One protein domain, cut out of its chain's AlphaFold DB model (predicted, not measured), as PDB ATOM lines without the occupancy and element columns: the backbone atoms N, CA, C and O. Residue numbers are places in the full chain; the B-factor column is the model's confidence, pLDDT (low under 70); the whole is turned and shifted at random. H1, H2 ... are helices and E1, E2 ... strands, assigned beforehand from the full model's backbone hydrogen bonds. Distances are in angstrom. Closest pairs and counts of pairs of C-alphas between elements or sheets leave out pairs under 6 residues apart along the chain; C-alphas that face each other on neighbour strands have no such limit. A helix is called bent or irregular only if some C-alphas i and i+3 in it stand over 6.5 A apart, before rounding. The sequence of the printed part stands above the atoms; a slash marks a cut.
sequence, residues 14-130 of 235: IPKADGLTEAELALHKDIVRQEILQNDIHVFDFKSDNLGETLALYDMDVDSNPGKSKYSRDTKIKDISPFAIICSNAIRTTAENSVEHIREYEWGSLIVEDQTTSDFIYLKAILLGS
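Overview. This is residues 14 to 130 of the 235 residues of the protein "Spr28p" of Saccharomyces cerevisiae x Saccharomyces kudriavzevii (strain VIN7) (UniProt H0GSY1). A small three-stranded sheet of E2, E3 and E4 makes one end of the domain, and the rest is a loose grouping of helices and long links round the short strand E1, with the long helix H1 on one side of E1, H4 on another, and the stretches 39 to 50 and 57 to 76 without a named element. H2 packs on H4, and the turn of helix H3 leads into E1; residues 34 to 40, of which 34 to 38 belong to H1, stick out. The printed part has 117 residues, with four named helices and four named strands in the order H1 H2 H3 E1 E2 E3 E4 H4. The sheet runs E2, E3, E4 and is antiparallel; the class is mixed, helices and strands, with only 55 residues in named elements, under half. The whole is compact, with a radius of gyration of the C-alphas of 15.3 A and spans of 48 by 33 by 25 A.

Along the chain. The printed part begins with the C-alpha of Ile 14 at (23.462, -4.670, -23.858). H1, residues 22 to 38, begins with its C-alpha at (30.350, -12.184, -16.329) and is 24.3 A long. H2 is residues 51 to 56, 8.7 A, and H3 residues 77 to 80. The strands are E1, residues 83 to 85; E2, residues 91 to 93; E3, residues 99 to 105, 18.9 A; and E4, residues 108 to 111, 10.1 A. H4, residues 120 to 130, is 15.1 A long and ends with C-alpha 130 at (22.863, 14.251, -13.865); it is irregular, with C-alphas 127 and 130 7.0 A apart.

Arrangement. Residues 14 to 15 pair with residues 84 to 85 of E1, parallel; E1 pairs with no named strand. The closest C-alphas of H1 and E1 are those of Leu 25 and Ala 84, 7.9 A; those of E1 and H4 are Ile 85 and Phe 120, 5.1 A. H2 and H4 touch, closest at the C-alphas of Thr 54 and Ser 130, 5.7 A, about perpendicular at 71 degrees, only just. H3 and H4 are near each other, with 5 pairs of C-alphas within 10 A. E2, E3 and E4 form a meander, each strand the antiparallel neighbour of the one before, in two hairpins. Across E2 and E3, N 92 and O 100 are 2.8 A apart; across E3 and E4, N 103 and O 110 are 2.8 A apart, both within hydrogen-bond range. The pairing is staggered: E3 pairs with E2 over residues 99 to 101 and with E4 over 102 to 105. No helix is on this sheet. In H1 and H2 every O i to N i+4 pair is within hydrogen-bond range; in H4 6 of 7 are, and H3 is too short for such a pair.

Size, cuts and confidence. The two C-alphas farthest apart are those of Gln 38 and Ala 95, 49.5 A. The printed part has no cut. The links H1 to H2, 12 residues, and H2 to H3, 20 residues, are long. The mean pLDDT of the printed part is 84.1, and residues 57 to 69 are under 70.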
ATOM      1  N   ILE A  14      23.538  -3.220 -23.698       94.94
ATOM      2  CA  ILE A  14      23.462  -4.670 -23.858       94.94
ATOM      3  C   ILE A  14      22.189  -5.118 -23.131       94.94
ATOM      4  O   ILE A  14      22.144  -5.083 -21.896       94.94
ATOM      5  N   PRO A  15      21.126  -5.484 -23.865       92.38
ATOM      6  CA  PRO A  15      19.893  -5.953 -23.255       92.38
ATOM      7  C   PRO A  15      20.046  -7.394 -22.764       92.38
ATOM      8  O   PRO A  15      20.849  -8.157 -23.296       92.38
ATOM      9  N   LYS A  16      19.190  -7.789 -21.814       90.56
ATOM     10  CA  LYS A  16      19.113  -9.166 -21.297       90.56
ATOM     11  C   LYS A  16      20.476  -9.703 -20.844       90.56
ATOM     12  O   LYS A  16      20.869 -10.815 -21.195       90.56
ATOM     13  N   ALA A  17      21.189  -8.900 -20.056       91.75
ATOM     14  CA  ALA A  17      22.491  -9.284 -19.516       91.75
ATOM     15  C   ALA A  17      22.438 -10.568 -18.658       91.75
ATOM     16  O   ALA A  17      23.454 -11.230 -18.506       91.75
ATOM     17  N   ASP A  18      21.249 -10.968 -18.188       90.12
ATOM     18  CA  ASP A  18      20.977 -12.239 -17.504       90.12
ATOM     19  C   ASP A  18      21.333 -13.492 -18.322       90.12
ATOM     20  O   ASP A  18      21.521 -14.561 -17.750       90.12
ATOM     21  N   GLY A  19      21.396 -13.382 -19.652       90.12
ATOM     22  CA  GLY A  19      21.751 -14.497 -20.533       90.12
ATOM     23  C   GLY A  19      23.253 -14.695 -20.738       90.12
ATOM     24  O   GLY A  19      23.632 -15.632 -21.435       90.12
ATOM     25  N   LEU A  20      24.094 -13.814 -20.190       92.12
ATOM     26  CA  LEU A  20      25.544 -13.837 -20.363       92.12
ATOM     27  C   LEU A  20      26.221 -14.051 -19.011       92.12
ATOM     28  O   LEU A  20      25.856 -13.429 -18.015       92.12
ATOM     29  N   THR A  21      27.250 -14.893 -18.980       92.12
ATOM     30  CA  THR A  21      28.142 -14.964 -17.816       92.12
ATOM     31  C   THR A  21      28.969 -13.682 -17.697       92.12
ATOM     32  O   THR A  21      29.148 -12.953 -18.671       92.12
ATOM     33  N   GLU A  22      29.532 -13.393 -16.522       89.69
ATOM     34  CA  GLU A  22      30.350 -12.184 -16.329       89.69
ATOM     35  C   GLU A  22      31.555 -12.117 -17.285       89.69
ATOM     36  O   GLU A  22      31.888 -11.042 -17.789       89.69
ATOM     37  N   ALA A  23      32.171 -13.267 -17.583       93.31
ATOM     38  CA  ALA A  23      33.291 -13.368 -18.516       93.31
ATOM     39  C   ALA A  23      32.862 -13.099 -19.968       93.31
ATOM     40  O   ALA A  23      33.520 -12.340 -20.682       93.31
ATOM     41  N   GLU A  24      31.740 -13.680 -20.401       95.38
ATOM     42  CA  GLU A  24      31.173 -13.423 -21.730       95.38
ATOM     43  C   GLU A  24      30.708 -11.980 -21.867       95.38
ATOM     44  O   GLU A  24      30.900 -11.369 -22.915       95.38
ATOM     45  N   LEU A  25      30.136 -11.411 -20.806       92.62
ATOM     46  CA  LEU A  25      29.696 -10.027 -20.786       92.62
ATOM     47  C   LEU A  25      30.878  -9.071 -20.954       92.62
ATOM     48  O   LEU A  25      30.774  -8.125 -21.732       92.62
ATOM     49  N   ALA A  26      31.998  -9.314 -20.266       92.25
ATOM     50  CA  ALA A  26      33.210  -8.513 -20.423       92.25
ATOM     51  C   ALA A  26      33.729  -8.560 -21.869       92.25
ATOM     52  O   ALA A  26      33.919  -7.515 -22.492       92.25
ATOM     53  N   LEU A  27      33.837  -9.764 -22.439       95.38
ATOM     54  CA  LEU A  27      34.246  -9.958 -23.830       95.38
ATOM     55  C   LEU A  27      33.274  -9.289 -24.815       95.38
ATOM     56  O   LEU A  27      33.697  -8.644 -25.772       95.38
ATOM     57  N   HIS A  28      31.968  -9.388 -24.570       95.06
ATOM     58  CA  HIS A  28      30.951  -8.757 -25.406       95.06
ATOM     59  C   HIS A  28      31.028  -7.228 -25.339       95.06
ATOM     60  O   HIS A  28      30.933  -6.566 -26.372       95.06
ATOM     61  N   LYS A  29      31.254  -6.651 -24.150       93.50
ATOM     62  CA  LYS A  29      31.489  -5.208 -23.993       93.50
ATOM     63  C   LYS A  29      32.704  -4.766 -24.813       93.50
ATOM     64  O   LYS A  29      32.624  -3.748 -25.498       93.50
ATOM     65  N   ASP A  30      33.795  -5.526 -24.790       94.31
ATOM     66  CA  ASP A  30      35.012  -5.202 -25.545       94.31
ATOM     67  C   ASP A  30      34.781  -5.246 -27.059       94.31
ATOM     68  O   ASP A  30      35.143  -4.298 -27.760       94.31
ATOM     69  N   ILE A  31      34.098  -6.284 -27.553       95.50
ATOM     70  CA  ILE A  31      33.730  -6.408 -28.971       95.50
ATOM     71  C   ILE A  31      32.879  -5.215 -29.410       95.50
ATOM     72  O   ILE A  31      33.196  -4.569 -30.405       95.50
ATOM     73  N   VAL A  32      31.833  -4.872 -28.652       94.81
ATOM     74  CA  VAL A  32      30.947  -3.751 -28.996       94.81
ATOM     75  C   VAL A  32      31.711  -2.424 -29.015       94.81
ATOM     76  O   VAL A  32      31.534  -1.632 -29.940       94.81
ATOM     77  N   ARG A  33      32.600  -2.173 -28.044       93.00
ATOM     78  CA  ARG A  33      33.436  -0.958 -28.041       93.00
ATOM     79  C   ARG A  33      34.356  -0.905 -29.255       93.00
ATOM     80  O   ARG A  33      34.476   0.147 -29.882       93.00
ATOM     81  N   GLN A  34      34.976  -2.029 -29.607       94.50
ATOM     82  CA  GLN A  34      35.825  -2.124 -30.788       94.50
ATOM     83  C   GLN A  34      35.028  -1.864 -32.070       94.50
ATOM     84  O   GLN A  34      35.478  -1.093 -32.914       94.50
ATOM     85  N   GLU A  35      33.837  -2.446 -32.213       94.94
ATOM     86  CA  GLU A  35      32.988  -2.231 -33.384       94.94
ATOM     87  C   GLU A  35      32.514  -0.783 -33.504       94.94
ATOM     88  O   GLU A  35      32.503  -0.248 -34.612       94.94
ATOM     89  N   ILE A  36      32.158  -0.128 -32.394       93.12
ATOM     90  CA  ILE A  36      31.779   1.295 -32.371       93.12
ATOM     91  C   ILE A  36      32.932   2.160 -32.889       93.12
ATOM     92  O   ILE A  36      32.713   3.008 -33.754       93.12
ATOM     93  N   LEU A  37      34.156   1.901 -32.417       91.88
ATOM     94  CA  LEU A  37      35.360   2.625 -32.838       91.88
ATOM     95  C   LEU A  37      35.715   2.363 -34.306       91.88
ATOM     96  O   LEU A  37      35.991   3.298 -35.051       91.88
ATOM     97  N   GLN A  38      35.681   1.105 -34.750       94.75
ATOM     98  CA  GLN A  38      36.000   0.734 -36.135       94.75
ATOM     99  C   GLN A  38      35.026   1.333 -37.151       94.75
ATOM    100  O   GLN A  38      35.388   1.585 -38.299       94.75
ATOM    101  N   ASN A  39      33.776   1.521 -36.740       92.56
ATOM    102  CA  ASN A  39      32.714   2.036 -37.587       92.56
ATOM    103  C   ASN A  39      32.529   3.553 -37.485       92.56
ATOM    104  O   ASN A  39      31.606   4.050 -38.132       92.56
ATOM    105  N   ASP A  40      33.374   4.235 -36.706       91.19
ATOM    106  CA  ASP A  40      33.309   5.671 -36.408       91.19
ATOM    107  C   ASP A  40      31.900   6.116 -35.997       91.19
ATOM    108  O   ASP A  40      31.308   7.049 -36.532       91.19
ATOM    109  N   ILE A  41      31.294   5.354 -35.086       92.50
ATOM    110  CA  ILE A  41      29.949   5.653 -34.606       92.50
ATOM    111  C   ILE A  41      30.054   6.643 -33.449       92.50
ATOM    112  O   ILE A  41      30.544   6.304 -32.369       92.50
ATOM    113  N   HIS A  42      29.510   7.842 -33.646       89.25
ATOM    114  CA  HIS A  42      29.417   8.851 -32.595       89.25
ATOM    115  C   HIS A  42      28.387   8.443 -31.533       89.25
ATOM    116  O   HIS A  42      27.175   8.506 -31.747       89.25
ATOM    117  N   VAL A  43      28.884   7.997 -30.381       91.75
ATOM    118  CA  VAL A  43      28.091   7.780 -29.164       91.75
ATOM    119  C   VAL A  43      28.162   9.008 -28.265       91.75
ATOM    120  O   VAL A  43      29.099   9.800 -28.356       91.75
ATOM    121  N   PHE A  44      27.170   9.167 -27.393       90.00
ATOM    122  CA  PHE A  44      27.156  10.241 -26.409       90.00
ATOM    123  C   PHE A  44      28.384  10.127 -25.494       90.00
ATOM    124  O   PHE A  44      28.613   9.083 -24.876       90.00
ATOM    125  N   ASP A  45      29.182  11.192 -25.434       85.94
ATOM    126  CA  ASP A  45      30.379  11.245 -24.599       85.94
ATOM    127  C   ASP A  45      30.007  11.830 -23.238       85.94
ATOM    128  O   ASP A  45      29.767  13.028 -23.109       85.94
ATOM    129  N   PHE A  46      30.011  10.982 -22.212       83.19
ATOM    130  CA  PHE A  46      29.786  11.359 -20.811       83.19
ATOM    131  C   PHE A  46      30.975  12.130 -20.200       83.19
ATOM    132  O   PHE A  46      31.170  12.125 -18.987       83.19
ATOM    133  N   LYS A  47      31.827  12.727 -21.045       80.12
ATOM    134  CA  LYS A  47      33.066  13.416 -20.666       80.12
ATOM    135  C   LYS A  47      33.886  12.577 -19.672       80.12
ATOM    136  O   LYS A  47      33.962  11.351 -19.778       80.12
ATOM    137  N   SER A  48      34.575  13.231 -18.743       75.69
ATOM    138  CA  SER A  48      35.286  12.591 -17.638       75.69
ATOM    139  C   SER A  48      34.443  12.573 -16.363       75.69
ATOM    140  O   SER A  48      35.002  12.737 -15.281       75.69
ATOM    141  N   ASP A  49      33.123  12.422 -16.489       81.44
ATOM    142  CA  ASP A  49      32.235  12.461 -15.335       81.44
ATOM    143  C   ASP A  49      32.344  11.157 -14.542       81.44
ATOM    144  O   ASP A  49      32.341  10.037 -15.080       81.44
ATOM    145  N   ASN A  50      32.470  11.324 -13.228       81.75
ATOM    146  CA  ASN A  50      32.640  10.222 -12.298       81.75
ATOM    147  C   ASN A  50      31.273   9.658 -11.908       81.75
ATOM    148  O   ASN A  50      30.345  10.392 -11.548       81.75
ATOM    149  N   LEU A  51      31.161   8.329 -11.914       77.50
ATOM    150  CA  LEU A  51      29.933   7.640 -11.531       77.50
ATOM    151  C   LEU A  51      29.514   8.002 -10.095       77.50
ATOM    152  O   LEU A  51      28.331   8.210  -9.826       77.50
ATOM    153  N   GLY A  52      30.479   8.124  -9.179       73.56
ATOM    154  CA  GLY A  52      30.220   8.425  -7.771       73.56
ATOM    155  C   GLY A  52      29.633   9.813  -7.509       73.56
ATOM    156  O   GLY A  52      28.931   9.976  -6.511       73.56
ATOM    157  N   GLU A  53      29.896  10.793  -8.376       72.75
ATOM    158  CA  GLU A  53      29.296  12.133  -8.293       72.75
ATOM    159  C   GLU A  53      27.848  12.105  -8.794       72.75
ATOM    160  O   GLU A  53      26.947  12.615  -8.133       72.75
ATOM    161  N   THR A  54      27.598  11.399  -9.901       73.81
ATOM    162  CA  THR A  54      26.241  11.194 -10.427       73.81
ATOM    163  C   THR A  54      25.347  10.439  -9.439       73.81
ATOM    164  O   THR A  54      24.190  10.808  -9.249       73.81
ATOM    165  N   LEU A  55      25.868   9.397  -8.785       74.38
ATOM    166  CA  LEU A  55      25.094   8.590  -7.835       74.38
ATOM    167  C   LEU A  55      24.854   9.293  -6.495       74.38
ATOM    168  O   LEU A  55      23.818   9.059  -5.876       74.38
ATOM    169  N   ALA A  56      25.747  10.198  -6.081       70.81
ATOM    170  CA  ALA A  56      25.538  11.019  -4.886       70.81
ATOM    171  C   ALA A  56      24.285  11.901  -5.003       70.81
ATOM    172  O   ALA A  56      23.573  12.093  -4.021       70.81
ATOM    173  N   LEU A  57      23.973  12.391  -6.208       67.56
ATOM    174  CA  LEU A  57      22.759  13.175  -6.466       67.56
ATOM    175  C   LEU A  57      21.464  12.359  -6.305       67.56
ATOM    176  O   LEU A  57      20.391  12.944  -6.190       67.56
ATOM    177  N   TYR A  58      21.561  11.028  -6.302       65.75
ATOM    178  CA  TYR A  58      20.439  10.097  -6.160       65.75
ATOM    179  C   TYR A  58      20.368   9.435  -4.783       65.75
ATOM    180  O   TYR A  58      19.626   8.467  -4.629       65.75
ATOM    181  N   ASP A  59      21.130   9.934  -3.800       63.75
ATOM    182  CA  ASP A  59      21.205   9.360  -2.447       63.75
ATOM    183  C   ASP A  59      21.537   7.852  -2.471       63.75
ATOM    184  O   ASP A  59      21.075   7.055  -1.658       63.75
ATOM    185  N   MET A  60      22.312   7.430  -3.482       64.12
ATOM    186  CA  MET A  60      22.777   6.054  -3.608       64.12
ATOM    187  C   MET A  60      24.176   5.933  -3.012       64.12
ATOM    188  O   MET A  60      25.165   6.411  -3.574       64.12
ATOM    189  N   ASP A  61      24.256   5.235  -1.884       59.12
ATOM    190  CA  ASP A  61      25.512   4.897  -1.226       59.12
ATOM    191  C   ASP A  61      26.303   3.862  -2.035       59.12
ATOM    192  O   ASP A  61      26.103   2.653  -1.920       59.12
ATOM    193  N   VAL A  62      27.254   4.342  -2.832       57.56
ATOM    194  CA  VAL A  62      28.246   3.494  -3.519       57.56
ATOM    195  C   VAL A  62      29.324   2.989  -2.542       57.56
ATOM    196  O   VAL A  62      29.991   1.997  -2.814       57.56
ATOM    197  N   ASP A  63      29.484   3.656  -1.391       52.88
ATOM    198  CA  ASP A  63      30.596   3.459  -0.443       52.88
ATOM    199  C   ASP A  63      30.290   2.517   0.728       52.88
ATOM    200  O   ASP A  63      31.204   2.009   1.375       52.88
ATOM    201  N   SER A  64      29.015   2.283   1.048       53.06
ATOM    202  CA  SER A  64      28.685   1.739   2.369       53.06
ATOM    203  C   SER A  64      29.071   0.264   2.548       53.06
ATOM    204  O   SER A  64      29.141  -0.175   3.691       53.06
ATOM    205  N   ASN A  65      29.347  -0.514   1.482       52.84
ATOM    206  CA  ASN A  65      29.890  -1.883   1.582       52.84
ATOM    207  C   ASN A  65      30.571  -2.382   0.278       52.84
ATOM    208  O   ASN A  65      29.909  -2.403  -0.763       52.84
ATOM    209  N   PRO A  66      31.796  -2.954   0.327       53.06
ATOM    210  CA  PRO A  66      32.539  -3.478  -0.838       53.06
ATOM    211  C   PRO A  66      31.941  -4.744  -1.495       53.06
ATOM    212  O   PRO A  66      32.585  -5.368  -2.331       53.06
ATOM    213  N   GLY A  67      30.721  -5.140  -1.123       55.38
ATOM    214  CA  GLY A  67      29.975  -6.253  -1.727       55.38
ATOM    215  C   GLY A  67      28.632  -5.855  -2.342       55.38
ATOM    216  O   GLY A  67      27.885  -6.738  -2.746       55.38
ATOM    217  N   LYS A  68      28.287  -4.557  -2.369       61.59
ATOM    218  CA  LYS A  68      26.981  -4.066  -2.855       61.59
ATOM    219  C   LYS A  68      27.038  -3.273  -4.162       61.59
ATOM    220  O   LYS A  68      25.994  -3.069  -4.764       61.59
ATOM    221  N   SER A  69      28.218  -2.838  -4.603       67.31
ATOM    222  CA  SER A  69      28.400  -2.090  -5.854       67.31
ATOM    223  C   SER A  69      29.455  -2.765  -6.719       67.31
ATOM    224  O   SER A  69      30.498  -3.186  -6.220       67.31
ATOM    225  N   LYS A  70      29.188  -2.844  -8.025       73.75
ATOM    226  CA  LYS A  70      30.100  -3.418  -9.020       73.75
ATOM    227  C   LYS A  70      31.240  -2.470  -9.401       73.75
ATOM    228  O   LYS A  70      32.313  -2.923  -9.793       73.75
ATOM    229  N   TYR A  71      31.017  -1.162  -9.286       81.25
ATOM    230  CA  TYR A  71      31.973  -0.127  -9.677       81.25
ATOM    231  C   TYR A  71      32.347   0.764  -8.488       81.25
ATOM    232  O   TYR A  71      31.532   1.015  -7.596       81.25
ATOM    233  N   SER A  72      33.584   1.267  -8.500       79.00
ATOM    234  CA  SER A  72      34.053   2.281  -7.548       79.00
ATOM    235  C   SER A  72      33.509   3.668  -7.912       79.00
ATOM    236  O   SER A  72      33.183   3.919  -9.076       79.00
ATOM    237  N   ARG A  73      33.477   4.599  -6.951       76.19
ATOM    238  CA  ARG A  73      33.072   6.003  -7.168       76.19
ATOM    239  C   ARG A  73      33.905   6.713  -8.231       76.19
ATOM    240  O   ARG A  73      33.358   7.520  -8.981       76.19
ATOM    241  N   ASP A  74      35.184   6.362  -8.319       79.31
ATOM    242  CA  ASP A  74      36.144   6.944  -9.264       79.31
ATOM    243  C   ASP A  74      36.011   6.375 -10.685       79.31
ATOM    244  O   ASP A  74      36.715   6.795 -11.604       79.31
ATOM    245  N   THR A  75      35.126   5.392 -10.883       84.62
ATOM    246  CA  THR A  75      34.903   4.797 -12.202       84.62
ATOM    247  C   THR A  75      34.248   5.826 -13.112       84.62
ATOM    248  O   THR A  75      33.218   6.415 -12.770       84.62
ATOM    249  N   LYS A  76      34.821   6.022 -14.299       86.25
ATOM    250  CA  LYS A  76      34.246   6.909 -15.308       86.25
ATOM    251  C   LYS A  76      33.055   6.238 -15.967       86.25
ATOM    252  O   LYS A  76      33.102   5.057 -16.310       86.25
ATOM    253  N   ILE A  77      32.013   7.016 -16.237       85.31
ATOM    254  CA  ILE A  77      30.797   6.513 -16.893       85.31
ATOM    255  C   ILE A  77      31.115   5.937 -18.284       85.31
ATOM    256  O   ILE A  77      30.547   4.926 -18.703       85.31
ATOM    257  N   LYS A  78      32.087   6.536 -18.977       86.00
ATOM    258  CA  LYS A  78      32.567   6.084 -20.286       86.00
ATOM    259  C   LYS A  78      33.095   4.647 -20.288       86.00
ATOM    260  O   LYS A  78      32.874   3.939 -21.266       86.00
ATOM    261  N   ASP A  79      33.737   4.209 -19.209       86.31
ATOM    262  CA  ASP A  79      34.339   2.870 -19.127       86.31
ATOM    263  C   ASP A  79      33.270   1.780 -18.912       86.31
ATOM    264  O   ASP A  79      33.422   0.626 -19.334       86.31
ATOM    265  N   ILE A  80      32.144   2.165 -18.304       86.81
ATOM    266  CA  ILE A  80      30.990   1.296 -18.033       86.81
ATOM    267  C   ILE A  80      30.187   1.040 -19.311       86.81
ATOM    268  O   ILE A  80      29.652  -0.059 -19.488       86.81
ATOM    269  N   SER A  81      30.138   2.033 -20.204       89.12
ATOM    270  CA  SER A  81      29.498   1.936 -21.516       89.12
ATOM    271  C   SER A  81      30.177   0.858 -22.378       89.12
ATOM    272  O   SER A  81      31.408   0.850 -22.488       89.12
ATOM    273  N   PRO A  82      29.423  -0.057 -23.015       92.94
ATOM    274  CA  PRO A  82      27.958  -0.143 -23.061       92.94
ATOM    275  C   PRO A  82      27.324  -0.744 -21.789       92.94
ATOM    276  O   PRO A  82      27.832  -1.711 -21.214       92.94
ATOM    277  N   PHE A  83      26.173  -0.200 -21.372       92.88
ATOM    278  CA  PHE A  83      25.489  -0.601 -20.132       92.88
ATOM    279  C   PHE A  83      24.820  -1.967 -20.272       92.88
ATOM    280  O   PHE A  83      23.998  -2.166 -21.165       92.88
ATOM    281  N   ALA A  84      25.131  -2.893 -19.368       93.81
ATOM    282  CA  ALA A  84      24.535  -4.222 -19.345       93.81
ATOM    283  C   ALA A  84      23.299  -4.226 -18.447       93.81
ATOM    284  O   ALA A  84      23.411  -4.204 -17.221       93.81
ATOM    285  N   ILE A  85      22.116  -4.227 -19.060       93.38
ATOM    286  CA  ILE A  85      20.860  -4.053 -18.333       93.38
ATOM    287  C   ILE A  85      20.000  -5.312 -18.361       93.38
ATOM    288  O   ILE A  85      19.887  -6.030 -19.361       93.38
ATOM    289  N   ILE A  86      19.329  -5.529 -17.240       92.44
ATOM    290  CA  ILE A  86      18.234  -6.478 -17.091       92.44
ATOM    291  C   ILE A  86      16.982  -5.643 -16.843       92.44
ATOM    292  O   ILE A  86      17.018  -4.715 -16.046       92.44
ATOM    293  N   CYS A  87      15.885  -5.952 -17.530       89.75
ATOM    294  CA  CYS A  87      14.606  -5.266 -17.352       89.75
ATOM    295  C   CYS A  87      13.504  -6.290 -17.075       89.75
ATOM    296  O   CYS A  87      13.537  -7.401 -17.613       89.75
ATOM    297  N   SER A  88      12.511  -5.905 -16.275       89.38
ATOM    298  CA  SER A  88      11.312  -6.704 -16.030       89.38
ATOM    299  C   SER A  88      10.109  -5.820 -15.711       89.38
ATOM    300  O   SER A  88      10.248  -4.781 -15.068       89.38
ATOM    301  N   ASN A  89       8.926  -6.271 -16.126       89.06
ATOM    302  CA  ASN A  89       7.646  -5.656 -15.768       89.06
ATOM    303  C   ASN A  89       6.996  -6.325 -14.546       89.06
ATOM    304  O   ASN A  89       6.007  -5.811 -14.032       89.06
ATOM    305  N   ALA A  90       7.509  -7.479 -14.106       89.50
ATOM    306  CA  ALA A  90       6.991  -8.157 -12.927       89.50
ATOM    307  C   ALA A  90       7.458  -7.429 -11.662       89.50
ATOM    308  O   ALA A  90       8.622  -7.036 -11.551       89.50
ATOM    309  N   ILE A  91       6.527  -7.253 -10.730       88.81
ATOM    310  CA  ILE A  91       6.746  -6.557  -9.468       88.81
ATOM    311  C   ILE A  91       6.549  -7.520  -8.304       88.81
ATOM    312  O   ILE A  91       5.650  -8.361  -8.326       88.81
ATOM    313  N   ARG A  92       7.371  -7.364  -7.273       86.94
ATOM    314  CA  ARG A  92       7.225  -8.040  -5.989       86.94
ATOM    315  C   ARG A  92       7.158  -6.990  -4.895       86.94
ATOM    316  O   ARG A  92       8.028  -6.132  -4.802       86.94
ATOM    317  N   THR A  93       6.128  -7.080  -4.064       86.06
ATOM    318  CA  THR A  93       6.015  -6.240  -2.875       86.06
ATOM    319  C   THR A  93       6.791  -6.896  -1.738       86.06
ATOM    320  O   THR A  93       6.458  -8.004  -1.315       86.06
ATOM    321  N   THR A  94       7.836  -6.229  -1.260       79.88
ATOM    322  CA  THR A  94       8.621  -6.661  -0.096       79.88
ATOM    323  C   THR A  94       7.815  -6.428   1.191       79.88
ATOM    324  O   THR A  94       6.868  -5.642   1.211       79.88
ATOM    325  N   ALA A  95       8.179  -7.099   2.290       74.00
ATOM    326  CA  ALA A  95       7.505  -6.973   3.592       74.00
ATOM    327  C   ALA A  95       7.421  -5.522   4.120       74.00
ATOM    328  O   ALA A  95       6.538  -5.201   4.908       74.00
ATOM    329  N   GLU A  96       8.303  -4.642   3.644       78.62
ATOM    330  CA  GLU A  96       8.350  -3.211   3.966       78.62
ATOM    331  C   GLU A  96       7.460  -2.345   3.051       78.62
ATOM    332  O   GLU A  96       7.561  -1.122   3.055       78.62
ATOM    333  N   ASN A  97       6.578  -2.962   2.256       78.25
ATOM    334  CA  ASN A  97       5.692  -2.295   1.296       78.25
ATOM    335  C   ASN A  97       6.435  -1.541   0.166       78.25
ATOM    336  O   ASN A  97       5.850  -0.697  -0.512       78.25
ATOM    337  N   SER A  98       7.713  -1.872  -0.044       81.19
ATOM    338  CA  SER A  98       8.511  -1.462  -1.202       81.19
ATOM    339  C   SER A  98       8.165  -2.323  -2.417       81.19
ATOM    340  O   SER A  98       7.927  -3.525  -2.281       81.19
ATOM    341  N   VAL A  99       8.126  -1.708  -3.600       85.62
ATOM    342  CA  VAL A  99       7.868  -2.389  -4.872       85.62
ATOM    343  C   VAL A  99       9.197  -2.598  -5.583       85.62
ATOM    344  O   VAL A  99       9.818  -1.638  -6.023       85.62
ATOM    345  N   GLU A 100       9.610  -3.855  -5.723       86.69
ATOM    346  CA  GLU A 100      10.824  -4.237  -6.443       86.69
ATOM    347  C   GLU A 100      10.474  -4.873  -7.788       86.69
ATOM    348  O   GLU A 100       9.589  -5.727  -7.882       86.69
ATOM    349  N   HIS A 101      11.210  -4.504  -8.833       90.06
ATOM    350  CA  HIS A 101      11.117  -5.167 -10.130       90.06
ATOM    351  C   HIS A 101      11.953  -6.448 -10.128       90.06
ATOM    352  O   HIS A 101      13.158  -6.409  -9.864       90.06
ATOM    353  N   ILE A 102      11.331  -7.581 -10.456       90.81
ATOM    354  CA  ILE A 102      11.985  -8.894 -10.405       90.81
ATOM    355  C   ILE A 102      11.828  -9.669 -11.703       90.81
ATOM    356  O   ILE A 102      10.864  -9.485 -12.444       90.81
ATOM    357  N   ARG A 103      12.757 -10.581 -11.974       90.75
ATOM    358  CA  ARG A 103      12.655 -11.558 -13.056       90.75
ATOM    359  C   ARG A 103      12.804 -12.956 -12.477       90.75
ATOM    360  O   ARG A 103      13.826 -13.268 -11.873       90.75
ATOM    361  N   GLU A 104      11.766 -13.767 -12.625       90.06
ATOM    362  CA  GLU A 104      11.717 -15.117 -12.068       90.06
ATOM    363  C   GLU A 104      12.130 -16.155 -13.112       90.06
ATOM    364  O   GLU A 104      11.677 -16.126 -14.259       90.06
ATOM    365  N   TYR A 105      12.984 -17.078 -12.686       90.81
ATOM    366  CA  TYR A 105      13.381 -18.278 -13.405       90.81
ATOM    367  C   TYR A 105      13.127 -19.495 -12.520       90.81
ATOM    368  O   TYR A 105      13.006 -19.386 -11.301       90.81
ATOM    369  N   GLU A 106      13.131 -20.681 -13.123       91.81
ATOM    370  CA  GLU A 106      12.972 -21.945 -12.393       91.81
ATOM    371  C   GLU A 106      14.069 -22.170 -11.335       91.81
ATOM    372  O   GLU A 106      13.838 -22.841 -10.333       91.81
ATOM    373  N   TRP A 107      15.256 -21.587 -11.537       90.06
ATOM    374  CA  TRP A 107      16.414 -21.703 -10.648       90.06
ATOM    375  C   TRP A 107      16.559 -20.547  -9.644       90.06
ATOM    376  O   TRP A 107      17.429 -20.612  -8.776       90.06
ATOM    377  N   GLY A 108      15.743 -19.492  -9.735       88.25
ATOM    378  CA  GLY A 108      15.829 -18.354  -8.819       88.25
ATOM    379  C   GLY A 108      15.171 -17.074  -9.331       88.25
ATOM    380  O   GLY A 108      14.731 -16.983 -10.473       88.25
ATOM    381  N   SER A 109      15.123 -16.056  -8.471       87.69
ATOM    382  CA  SER A 109      14.627 -14.718  -8.809       87.69
ATOM    383  C   SER A 109      15.774 -13.714  -8.853       87.69
ATOM    384  O   SER A 109      16.532 -13.618  -7.888       87.69
ATOM    385  N   LEU A 110      15.855 -12.925  -9.920       89.31
ATOM    386  CA  LEU A 110      16.779 -11.798 -10.040       89.31
ATOM    387  C   LEU A 110      16.053 -10.490  -9.733       89.31
ATOM    388  O   LEU A 110      14.948 -10.261 -10.227       89.31
ATOM    389  N   ILE A 111      16.688  -9.621  -8.953       88.75
ATOM    390  CA  ILE A 111      16.197  -8.267  -8.687       88.75
ATOM    391  C   ILE A 111      16.816  -7.338  -9.731       88.75
ATOM    392  O   ILE A 111      18.029  -7.317  -9.919       88.75
ATOM    393  N   VAL A 112      15.978  -6.592 -10.449       88.75
ATOM    394  CA  VAL A 112      16.417  -5.705 -11.539       88.75
ATOM    395  C   VAL A 112      17.140  -4.470 -11.005       88.75
ATOM    396  O   VAL A 112      18.097  -3.998 -11.616       88.75
ATOM    397  N   GLU A 113      16.683  -3.959  -9.865       84.62
ATOM    398  CA  GLU A 113      17.252  -2.794  -9.183       84.62
ATOM    399  C   GLU A 113      18.362  -3.188  -8.198       84.62
ATOM    400  O   GLU A 113      18.571  -2.530  -7.189       84.62
ATOM    401  N   ASP A 114      19.081  -4.275  -8.462       84.56
ATOM    402  CA  ASP A 114      20.280  -4.610  -7.702       84.56
ATOM    403  C   ASP A 114      21.543  -4.204  -8.476       84.56
ATOM    404  O   ASP A 114      21.719  -4.563  -9.643       84.56
ATOM    405  N   GLN A 115      22.432  -3.459  -7.813       81.94
ATOM    406  CA  GLN A 115      23.658  -2.906  -8.404       81.94
ATOM    407  C   GLN A 115      24.709  -3.976  -8.719       81.94
ATOM    408  O   GLN A 115      25.590  -3.750  -9.550       81.94
ATOM    409  N   THR A 116      24.650  -5.132  -8.052       81.94
ATOM    410  CA  THR A 116      25.610  -6.219  -8.295       81.94
ATOM    411  C   THR A 116      25.267  -6.988  -9.566       81.94
ATOM    412  O   THR A 116      26.154  -7.359 -10.335       81.94
ATOM    413  N   THR A 117      23.969  -7.151  -9.827       81.44
ATOM    414  CA  THR A 117      23.456  -7.966 -10.931       81.44
ATOM    415  C   THR A 117      23.291  -7.162 -12.228       81.44
ATOM    416  O   THR A 117      23.520  -7.693 -13.316       81.44
ATOM    417  N   SER A 118      22.885  -5.889 -12.149       85.88
ATOM    418  CA  SER A 118      22.468  -5.097 -13.315       85.88
ATOM    419  C   SER A 118      23.028  -3.675 -13.291       85.88
ATOM    420  O   SER A 118      22.970  -2.985 -12.276       85.88
ATOM    421  N   ASP A 119      23.457  -3.175 -14.455       89.94
ATOM    422  CA  ASP A 119      23.859  -1.772 -14.614       89.94
ATOM    423  C   ASP A 119      22.630  -0.823 -14.725       89.94
ATOM    424  O   ASP A 119      22.772   0.368 -15.013       89.94
ATOM    425  N   PHE A 120      21.402  -1.330 -14.522       90.75
ATOM    426  CA  PHE A 120      20.149  -0.580 -14.703       90.75
ATOM    427  C   PHE A 120      20.043   0.651 -13.796       90.75
ATOM    428  O   PHE A 120      19.649   1.720 -14.263       90.75
ATOM    429  N   ILE A 121      20.427   0.526 -12.522       86.62
ATOM    430  CA  ILE A 121      20.425   1.653 -11.579       86.62
ATOM    431  C   ILE A 121      21.337   2.772 -12.073       86.62
ATOM    432  O   ILE A 121      20.938   3.937 -12.070       86.62
ATOM    433  N   TYR A 122      22.539   2.415 -12.525       87.12
ATOM    434  CA  TYR A 122      23.512   3.382 -13.020       87.12
ATOM    435  C   TYR A 122      22.956   4.119 -14.239       87.12
ATOM    436  O   TYR A 122      22.964   5.348 -14.274       87.12
ATOM    437  N   LEU A 123      22.376   3.382 -15.192       90.62
ATOM    438  CA  LEU A 123      21.744   3.977 -16.366       90.62
ATOM    439  C   LEU A 123      20.579   4.911 -15.987       90.62
ATOM    440  O   LEU A 123      20.484   6.015 -16.520       90.62
ATOM    441  N   LYS A 124      19.714   4.500 -15.053       89.19
ATOM    442  CA  LYS A 124      18.577   5.298 -14.559       89.19
ATOM    443  C   LYS A 124      19.047   6.613 -13.931       89.19
ATOM    444  O   LYS A 124      18.498   7.662 -14.262       89.19
ATOM    445  N   ALA A 125      20.070   6.563 -13.078       86.44
ATOM    446  CA  ALA A 125      20.637   7.742 -12.419       86.44
ATOM    447  C   ALA A 125      21.284   8.715 -13.418       86.44
ATOM    448  O   ALA A 125      21.102   9.924 -13.313       86.44
ATOM    449  N   ILE A 126      21.988   8.200 -14.428       87.25
ATOM    450  CA  ILE A 126      22.608   9.025 -15.474       87.25
ATOM    451  C   ILE A 126      21.537   9.710 -16.332       87.25
ATOM    452  O   ILE A 126      21.594  10.920 -16.544       87.25
ATOM    453  N   LEU A 127      20.549   8.943 -16.809       88.62
ATOM    454  CA  LEU A 127      19.533   9.431 -17.745       88.62
ATOM    455  C   LEU A 127      18.543  10.405 -17.114       88.62
ATOM    456  O   LEU A 127      18.176  11.386 -17.753       88.62
ATOM    457  N   LEU A 128      18.060  10.108 -15.907       85.50
ATOM    458  CA  LEU A 128      17.022  10.908 -15.246       85.50
ATOM    459  C   LEU A 128      17.601  11.952 -14.292       85.50
ATOM    460  O   LEU A 128      16.872  12.848 -13.871       85.50
ATOM    461  N   GLY A 129      18.886  11.830 -13.970       81.38
ATOM    462  CA  GLY A 129      19.554  12.640 -12.970       81.38
ATOM    463  C   GLY A 129      20.502  13.663 -13.547       81.38
ATOM    464  O   GLY A 129      20.102  14.772 -13.893       81.38
ATOM    465  N   SER A 130      21.781  13.301 -13.597       80.12
ATOM    466  CA  SER A 130      22.863  14.251 -13.865       80.12
ATOM    467  C   SER A 130      22.910  14.722 -15.318       80.12
ATOM    468  O   SER A 130      23.060  15.916 -15.566       80.12
TER     469      SER A 130